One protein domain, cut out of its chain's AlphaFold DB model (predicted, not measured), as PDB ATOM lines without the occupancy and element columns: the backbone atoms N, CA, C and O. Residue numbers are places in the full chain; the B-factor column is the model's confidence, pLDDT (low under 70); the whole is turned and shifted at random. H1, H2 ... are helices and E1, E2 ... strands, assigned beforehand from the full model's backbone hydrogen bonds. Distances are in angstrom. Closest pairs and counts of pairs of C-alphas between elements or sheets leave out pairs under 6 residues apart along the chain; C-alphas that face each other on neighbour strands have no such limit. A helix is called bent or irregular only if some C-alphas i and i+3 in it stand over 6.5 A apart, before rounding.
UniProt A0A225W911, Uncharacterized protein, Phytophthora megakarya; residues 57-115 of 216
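This is residues 57 to 115 of the 216 residues of an uncharacterized protein of Phytophthora megakarya (UniProt A0A225W911). Two long helices, H1 and H2, make an open V that meets near the tight link between them, and their other ends spread away from each other. A tail, residues 57 to 72 with the short strand E1 in it, leads away from the first end of H1 and adds to the length of the whole. The printed part has 59 residues, with one named strand and two named helices in the order E1, H1, H2; the class is mostly helix. It is extended, with a radius of gyration of the C-alphas of 18.3 A, and elongated, with spans of 54 by 28 by 17 A.

Start at Phe 57 and go along to E1, residues 68 to 71, which pairs with no named strand. A tight link of one residue, Thr 72, leads on to H1, residues 73 to 92; E1 and H1 meet only through their link. Near residue 84, look for a kink of 36 degrees in H1. H1 is irregular, but only just: C-alphas 83 and 86 are 6.6 A apart. A tight link of three residues then leads to H2, residues 96 to 114. H1 and H2 are close but not clearly touching, with one pair of C-alphas within 8 A, those of Leu 91 and Phe 99, 6.2 A apart. Their lines stand at a steep tilt of 44 degrees, and they run opposite ways. E1 and H2 are apart. In H2 every O i to N i+4 pair is within hydrogen-bond range; in H1, 14 of 16 are.

Find C-alpha 68 at (-7.782, -48.413, -55.654), where E1 begins; it runs 9.6 A to C-alpha 71. Find C-alpha 73 at (-12.307, -33.445, -55.659); from there H1 runs 26.8 A to C-alpha 92. H2 begins at C-alpha 96 and runs 26.4 A to C-alpha 114 at (11.604, -31.767, -46.479).

The two C-alphas farthest apart are those of Arg 59 and Ala 97, at 54.0 A. From Phe 57 to Gly 115, the first and last printed C-alphas, it is 37.9 A. Look at residues 61 to 67 and at residues 104 to 115, of which 104 to 114 belong to H2: both stretches stand free. The printed part has no cut, and neither link is long. In the B-factor column the mean pLDDT of the printed part is 77.2; the model's confidence is low, under 70, at residues 57 to 69 and 112 to 115.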
ATOM      1  N   PHE A  57     -12.041 -45.915 -68.768       54.19
ATOM      2  CA  PHE A  57     -12.532 -46.901 -67.808       54.19
ATOM      3  C   PHE A  57     -11.627 -48.136 -67.822       54.19
ATOM      4  O   PHE A  57     -11.602 -48.882 -68.802       54.19
ATOM      5  N   ILE A  58     -10.897 -48.371 -66.730       62.88
ATOM      6  CA  ILE A  58     -10.089 -49.583 -66.540       62.88
ATOM      7  C   ILE A  58     -10.896 -50.566 -65.687       62.88
ATOM      8  O   ILE A  58     -11.341 -50.237 -64.587       62.88
ATOM      9  N   ARG A  59     -11.110 -51.790 -66.188       64.94
ATOM     10  CA  ARG A  59     -11.710 -52.874 -65.396       64.94
ATOM     11  C   ARG A  59     -10.636 -53.468 -64.492       64.94
ATOM     12  O   ARG A  59      -9.803 -54.222 -64.971       64.94
ATOM     13  N   LEU A  60     -10.698 -53.141 -63.205       65.38
ATOM     14  CA  LEU A  60      -9.851 -53.749 -62.179       65.38
ATOM     15  C   LEU A  60     -10.369 -55.142 -61.788       65.38
ATOM     16  O   LEU A  60     -11.594 -55.364 -61.687       65.38
ATOM     17  N   ASP A  61      -9.437 -56.064 -61.544       61.88
ATOM     18  CA  ASP A  61      -9.732 -57.409 -61.052       61.88
ATOM     19  C   ASP A  61     -10.253 -57.377 -59.610       61.88
ATOM     20  O   ASP A  61     -10.059 -56.410 -58.873       61.88
ATOM     21  N   ARG A  62     -10.981 -58.422 -59.187       65.56
ATOM     22  CA  ARG A  62     -11.680 -58.435 -57.882       65.56
ATOM     23  C   ARG A  62     -10.752 -58.190 -56.684       65.56
ATOM     24  O   ARG A  62     -11.216 -57.617 -55.706       65.56
ATOM     25  N   SER A  63      -9.482 -58.578 -56.774       65.69
ATOM     26  CA  SER A  63      -8.461 -58.337 -55.747       65.69
ATOM     27  C   SER A  63      -7.951 -56.891 -55.698       65.69
ATOM     28  O   SER A  63      -7.473 -56.465 -54.657       65.69
ATOM     29  N   GLU A  64      -8.077 -56.119 -56.781       57.41
ATOM     30  CA  GLU A  64      -7.525 -54.756 -56.903       57.41
ATOM     31  C   GLU A  64      -8.557 -53.652 -56.612       57.41
ATOM     32  O   GLU A  64      -8.205 -52.484 -56.430       57.41
ATOM     33  N   ARG A  65      -9.848 -54.012 -56.572       54.50
ATOM     34  CA  ARG A  65     -10.976 -53.078 -56.383       54.50
ATOM     35  C   ARG A  65     -11.044 -52.449 -54.992       54.50
ATOM     36  O   ARG A  65     -11.586 -51.359 -54.871       54.50
ATOM     37  N   GLY A  66     -10.541 -53.130 -53.962       55.56
ATOM     38  CA  GLY A  66     -10.471 -52.585 -52.599       55.56
ATOM     39  C   GLY A  66      -9.242 -51.705 -52.364       55.56
ATOM     40  O   GLY A  66      -9.227 -50.904 -51.437       55.56
ATOM     41  N   GLU A  67      -8.228 -51.847 -53.219       58.53
ATOM     42  CA  GLU A  67      -6.952 -51.146 -53.087       58.53
ATOM     43  C   GLU A  67      -6.988 -49.775 -53.767       58.53
ATOM     44  O   GLU A  67      -6.330 -48.847 -53.316       58.53
ATOM     45  N   ASN A  68      -7.764 -49.626 -54.843       55.56
ATOM     46  CA  ASN A  68      -7.782 -48.413 -55.654       55.56
ATOM     47  C   ASN A  68      -9.149 -47.736 -55.572       55.56
ATOM     48  O   ASN A  68     -10.055 -48.035 -56.352       55.56
ATOM     49  N   VAL A  69      -9.286 -46.807 -54.624       64.31
ATOM     50  CA  VAL A  69     -10.489 -45.982 -54.479       64.31
ATOM     51  C   VAL A  69     -10.273 -44.657 -55.198       64.31
ATOM     52  O   VAL A  69      -9.294 -43.944 -54.975       64.31
ATOM     53  N   VAL A  70     -11.201 -44.333 -56.093       72.31
ATOM     54  CA  VAL A  70     -11.259 -43.039 -56.764       72.31
ATOM     55  C   VAL A  70     -12.044 -42.081 -55.881       72.31
ATOM     56  O   VAL A  70     -13.235 -42.285 -55.673       72.31
ATOM     57  N   PHE A  71     -11.383 -41.025 -55.412       73.06
ATOM     58  CA  PHE A  71     -12.054 -39.901 -54.765       73.06
ATOM     59  C   PHE A  71     -12.246 -38.751 -55.748       73.06
ATOM     60  O   PHE A  71     -11.304 -38.320 -56.431       73.06
ATOM     61  N   THR A  72     -13.452 -38.205 -55.754       79.50
ATOM     62  CA  THR A  72     -13.770 -36.914 -56.358       79.50
ATOM     63  C   THR A  72     -13.016 -35.786 -55.645       79.50
ATOM     64  O   THR A  72     -12.569 -35.915 -54.500       79.50
ATOM     65  N   HIS A  73     -12.878 -34.633 -56.303       74.94
ATOM     66  CA  HIS A  73     -12.307 -33.445 -55.659       74.94
ATOM     67  C   HIS A  73     -13.065 -33.038 -54.392       74.94
ATOM     68  O   HIS A  73     -12.437 -32.655 -53.407       74.94
ATOM     69  N   ALA A  74     -14.396 -33.155 -54.410       78.12
ATOM     70  CA  ALA A  74     -15.239 -32.840 -53.265       78.12
ATOM     71  C   ALA A  74     -14.944 -33.763 -52.075       78.12
ATOM     72  O   ALA A  74     -14.799 -33.288 -50.952       78.12
ATOM     73  N   GLU A  75     -14.780 -35.065 -52.310       73.94
ATOM     74  CA  GLU A  75     -14.439 -36.023 -51.253       73.94
ATOM     75  C   GLU A  75     -13.049 -35.765 -50.681       73.94
ATOM     76  O   GLU A  75     -12.894 -35.721 -49.464       73.94
ATOM     77  N   LYS A  76     -12.049 -35.500 -51.532       84.75
ATOM     78  CA  LYS A  76     -10.700 -35.131 -51.068       84.75
ATOM     79  C   LYS A  76     -10.731 -33.883 -50.192       84.75
ATOM     80  O   LYS A  76     -10.107 -33.863 -49.134       84.75
ATOM     81  N   TYR A  77     -11.474 -32.862 -50.618       86.06
ATOM     82  CA  TYR A  77     -11.640 -31.636 -49.848       86.06
ATOM     83  C   TYR A  77     -12.330 -31.903 -48.507       86.06
ATOM     84  O   TYR A  77     -11.852 -31.437 -47.479       86.06
ATOM     85  N   ASN A  78     -13.403 -32.695 -48.495       86.81
ATOM     86  CA  ASN A  78     -14.128 -33.028 -47.270       86.81
ATOM     87  C   ASN A  78     -13.280 -33.854 -46.297       86.81
ATOM     88  O   ASN A  78     -13.316 -33.596 -45.096       86.81
ATOM     89  N   ILE A  79     -12.474 -34.796 -46.796       87.94
ATOM     90  CA  ILE A  79     -11.531 -35.566 -45.977       87.94
ATOM     91  C   ILE A  79     -10.475 -34.632 -45.386       87.94
ATOM     92  O   ILE A  79     -10.295 -34.616 -44.170       87.94
ATOM     93  N   ALA A  80      -9.831 -33.803 -46.213       88.19
ATOM     94  CA  ALA A  80      -8.850 -32.835 -45.732       88.19
ATOM     95  C   ALA A  80      -9.463 -31.920 -44.665       88.19
ATOM     96  O   ALA A  80      -8.912 -31.760 -43.578       88.19
ATOM     97  N   ARG A  81     -10.658 -31.394 -44.932       91.31
ATOM     98  CA  ARG A  81     -11.404 -30.554 -44.003       91.31
ATOM     99  C   ARG A  81     -11.720 -31.275 -42.692       91.31
ATOM    100  O   ARG A  81     -11.518 -30.700 -41.633       91.31
ATOM    101  N   SER A  82     -12.127 -32.544 -42.735       89.06
ATOM    102  CA  SER A  82     -12.399 -33.332 -41.524       89.06
ATOM    103  C   SER A  82     -11.163 -33.533 -40.638       89.06
ATOM    104  O   SER A  82     -11.292 -33.622 -39.418       89.06
ATOM    105  N   ILE A  83      -9.969 -33.556 -41.238       89.00
ATOM    106  CA  ILE A  83      -8.696 -33.688 -40.523       89.00
ATOM    107  C   ILE A  83      -8.247 -32.327 -39.974       89.00
ATOM    108  O   ILE A  83      -7.832 -32.228 -38.818       89.00
ATOM    109  N   PHE A  84      -8.340 -31.269 -40.784       87.56
ATOM    110  CA  PHE A  84      -7.824 -29.952 -40.423       87.56
ATOM    111  C   PHE A  84      -8.777 -29.135 -39.545       87.56
ATOM    112  O   PHE A  84      -8.296 -28.446 -38.652       87.56
ATOM    113  N   ASP A  85     -10.098 -29.222 -39.709       90.88
ATOM    114  CA  ASP A  85     -11.053 -28.396 -38.951       90.88
ATOM    115  C   ASP A  85     -10.905 -28.564 -37.420       90.88
ATOM    116  O   ASP A  85     -10.778 -27.553 -36.722       90.88
ATOM    117  N   PRO A  86     -10.818 -29.789 -36.856       89.12
ATOM    118  CA  PRO A  86     -10.605 -29.972 -35.417       89.12
ATOM    119  C   PRO A  86      -9.240 -29.474 -34.930       89.12
ATOM    120  O   PRO A  86      -9.066 -29.172 -33.746       89.12
ATOM    121  N   PHE A  87      -8.246 -29.450 -35.815       83.69
ATOM    122  CA  PHE A  87      -6.906 -28.967 -35.508       83.69
ATOM    123  C   PHE A  87      -6.861 -27.434 -35.508       83.69
ATOM    124  O   PHE A  87      -6.377 -26.833 -34.548       83.69
ATOM    125  N   ILE A  88      -7.443 -26.802 -36.529       88.31
ATOM    126  CA  ILE A  88      -7.574 -25.346 -36.634       88.31
ATOM    127  C   ILE A  88      -8.409 -24.790 -35.474       88.31
ATOM    128  O   ILE A  88      -8.005 -23.799 -34.863       88.31
ATOM    129  N   ASP A  89      -9.512 -25.449 -35.095       90.62
ATOM    130  CA  ASP A  89     -10.313 -25.047 -33.927       90.62
ATOM    131  C   ASP A  89      -9.478 -25.077 -32.638       90.62
ATOM    132  O   ASP A  89      -9.495 -24.117 -31.866       90.62
ATOM    133  N   ARG A  90      -8.658 -26.115 -32.425       87.31
ATOM    134  CA  ARG A  90      -7.761 -26.167 -31.258       87.31
ATOM    135  C   ARG A  90      -6.716 -25.061 -31.281       87.31
ATOM    136  O   ARG A  90      -6.540 -24.409 -30.255       87.31
ATOM    137  N   LEU A  91      -6.060 -24.831 -32.419       85.06
ATOM    138  CA  LEU A  91      -5.077 -23.754 -32.568       85.06
ATOM    139  C   LEU A  91      -5.686 -22.383 -32.267       85.06
ATOM    140  O   LEU A  91      -5.060 -21.576 -31.585       85.06
ATOM    141  N   SER A  92      -6.923 -22.152 -32.713       87.69
ATOM    142  CA  SER A  92      -7.631 -20.886 -32.503       87.69
ATOM    143  C   SER A  92      -7.924 -20.581 -31.028       87.69
ATOM    144  O   SER A  92      -8.069 -19.420 -30.652       87.69
ATOM    145  N   ARG A  93      -7.982 -21.613 -30.176       91.19
ATOM    146  CA  ARG A  93      -8.263 -21.492 -28.736       91.19
ATOM    147  C   ARG A  93      -7.003 -21.387 -27.881       91.19
ATOM    148  O   ARG A  93      -7.102 -21.199 -26.668       91.19
ATOM    149  N   LEU A  94      -5.819 -21.545 -28.472       89.00
ATOM    150  CA  LEU A  94      -4.561 -21.380 -27.755       89.00
ATOM    151  C   LEU A  94      -4.265 -19.898 -27.519       89.00
ATOM    152  O   LEU A  94      -4.578 -19.037 -28.335       89.00
ATOM    153  N   SER A  95      -3.583 -19.599 -26.413       90.12
ATOM    154  CA  SER A  95      -2.961 -18.286 -26.253       90.12
ATOM    155  C   SER A  95      -1.844 -18.108 -27.281       90.12
ATOM    156  O   SER A  95      -1.188 -19.084 -27.657       90.12
ATOM    157  N   SER A  96      -1.562 -16.866 -27.681       89.00
ATOM    158  CA  SER A  96      -0.549 -16.557 -28.702       89.00
ATOM    159  C   SER A  96       0.801 -17.235 -28.425       89.00
ATOM    160  O   SER A  96       1.405 -17.807 -29.325       89.00
ATOM    161  N   ALA A  97       1.246 -17.279 -27.164       88.81
ATOM    162  CA  ALA A  97       2.493 -17.949 -26.782       88.81
ATOM    163  C   ALA A  97       2.465 -19.475 -27.001       88.81
ATOM    164  O   ALA A  97       3.461 -20.069 -27.409       88.81
ATOM    165  N   LYS A  98       1.332 -20.138 -26.736       84.31
ATOM    166  CA  LYS A  98       1.176 -21.580 -26.992       84.31
ATOM    167  C   LYS A  98       1.028 -21.872 -28.484       84.31
ATOM    168  O   LYS A  98       1.590 -22.861 -28.943       84.31
ATOM    169  N   PHE A  99       0.338 -20.999 -29.215       89.56
ATOM    170  CA  PHE A  99       0.199 -21.076 -30.666       89.56
ATOM    171  C   PHE A  99       1.564 -21.048 -31.365       89.56
ATOM    172  O   PHE A  99       1.889 -21.979 -32.096       89.56
ATOM    173  N   TYR A 100       2.411 -20.053 -31.074       88.12
ATOM    174  CA  TYR A 100       3.729 -19.944 -31.715       88.12
ATOM    175  C   TYR A 100       4.669 -21.103 -31.372       88.12
ATOM    176  O   TYR A 100       5.412 -21.551 -32.237       88.12
ATOM    177  N   ARG A 101       4.594 -21.658 -30.153       87.69
ATOM    178  CA  ARG A 101       5.356 -22.871 -29.808       87.69
ATOM    179  C   ARG A 101       4.918 -24.087 -30.619       87.69
ATOM    180  O   ARG A 101       5.765 -24.868 -31.040       87.69
ATOM    181  N   GLN A 102       3.614 -24.251 -30.849       83.44
ATOM    182  CA  GLN A 102       3.131 -25.319 -31.723       83.44
ATOM    183  C   GLN A 102       3.546 -25.082 -33.176       83.44
ATOM    184  O   GLN A 102       4.012 -26.014 -33.818       83.44
ATOM    185  N   LEU A 103       3.461 -23.844 -33.666       86.38
ATOM    186  CA  LEU A 103       3.879 -23.499 -35.024       86.38
ATOM    187  C   LEU A 103       5.373 -23.774 -35.260       86.38
ATOM    188  O   LEU A 103       5.732 -24.346 -36.282       86.38
ATOM    189  N   GLN A 104       6.228 -23.449 -34.290       83.19
ATOM    190  CA  GLN A 104       7.667 -23.709 -34.365       83.19
ATOM    191  C   GLN A 104       7.986 -25.212 -34.414       83.19
ATOM    192  O   GLN A 104       8.819 -25.644 -35.207       83.19
ATOM    193  N   GLY A 105       7.286 -26.028 -33.619       81.62
ATOM    194  CA  GLY A 105       7.436 -27.487 -33.681       81.62
ATOM    195  C   GLY A 105       6.975 -28.084 -35.015       81.62
ATOM    196  O   GLY A 105       7.481 -29.120 -35.442       81.62
ATOM    197  N   TRP A 106       6.032 -27.430 -35.698       79.25
ATOM    198  CA  TRP A 106       5.604 -27.812 -37.044       79.25
ATOM    199  C   TRP A 106       6.611 -27.395 -38.110       79.25
ATOM    200  O   TRP A 106       6.927 -28.199 -38.980       79.25
ATOM    201  N   GLU A 107       7.141 -26.178 -38.031       79.25
ATOM    202  CA  GLU A 107       8.192 -25.699 -38.930       79.25
ATOM    203  C   GLU A 107       9.417 -26.620 -38.888       79.25
ATOM    204  O   GLU A 107       9.962 -26.984 -39.928       79.25
ATOM    205  N   GLU A 108       9.798 -27.080 -37.695       76.94
ATOM    206  CA  GLU A 108      10.882 -28.042 -37.522       76.94
ATOM    207  C   GLU A 108      10.578 -29.391 -38.188       76.94
ATOM    208  O   GLU A 108      11.415 -29.895 -38.934       76.94
ATOM    209  N   LYS A 109       9.376 -29.948 -37.994       74.88
ATOM    210  CA  LYS A 109       8.979 -31.227 -38.606       74.88
ATOM    211  C   LYS A 109       8.862 -31.148 -40.123       74.88
ATOM    212  O   LYS A 109       9.404 -32.002 -40.812       74.88
ATOM    213  N   VAL A 110       8.241 -30.093 -40.650       78.94
ATOM    214  CA  VAL A 110       8.160 -29.858 -42.098       78.94
ATOM    215  C   VAL A 110       9.560 -29.723 -42.688       78.94
ATOM    216  O   VAL A 110       9.829 -30.282 -43.745       78.94
ATOM    217  N   ARG A 111      10.475 -29.042 -41.989       73.81
ATOM    218  CA  ARG A 111      11.866 -28.902 -42.423       73.81
ATOM    219  C   ARG A 111      12.615 -30.238 -42.409       73.81
ATOM    220  O   ARG A 111      13.356 -30.512 -43.351       73.81
ATOM    221  N   ILE A 112      12.401 -31.068 -41.388       66.12
ATOM    222  CA  ILE A 112      12.994 -32.410 -41.271       66.12
ATOM    223  C   ILE A 112      12.478 -33.332 -42.385       66.12
ATOM    224  O   ILE A 112      13.286 -33.930 -43.094       66.12
ATOM    225  N   ASP A 113      11.165 -33.365 -42.619       59.47
ATOM    226  CA  ASP A 113      10.546 -34.184 -43.672       59.47
ATOM    227  C   ASP A 113      10.852 -33.656 -45.085       59.47
ATOM    228  O   ASP A 113      10.811 -34.397 -46.073       59.47
ATOM    229  N   SER A 114      11.191 -32.368 -45.208       58.22
ATOM    230  CA  SER A 114      11.604 -31.767 -46.479       58.22
ATOM    231  C   SER A 114      13.060 -32.052 -46.875       58.22
ATOM    232  O   SER A 114      13.386 -31.860 -48.046       58.22
ATOM    233  N   GLY A 115      13.892 -32.588 -45.968       45.78
ATOM    234  CA  GLY A 115      15.306 -32.916 -46.202       45.78
ATOM    235  C   GLY A 115      16.207 -31.689 -46.449       45.78
ATOM    236  O   GLY A 115      15.731 -30.639 -46.887       45.78
TER     237      GLY A 115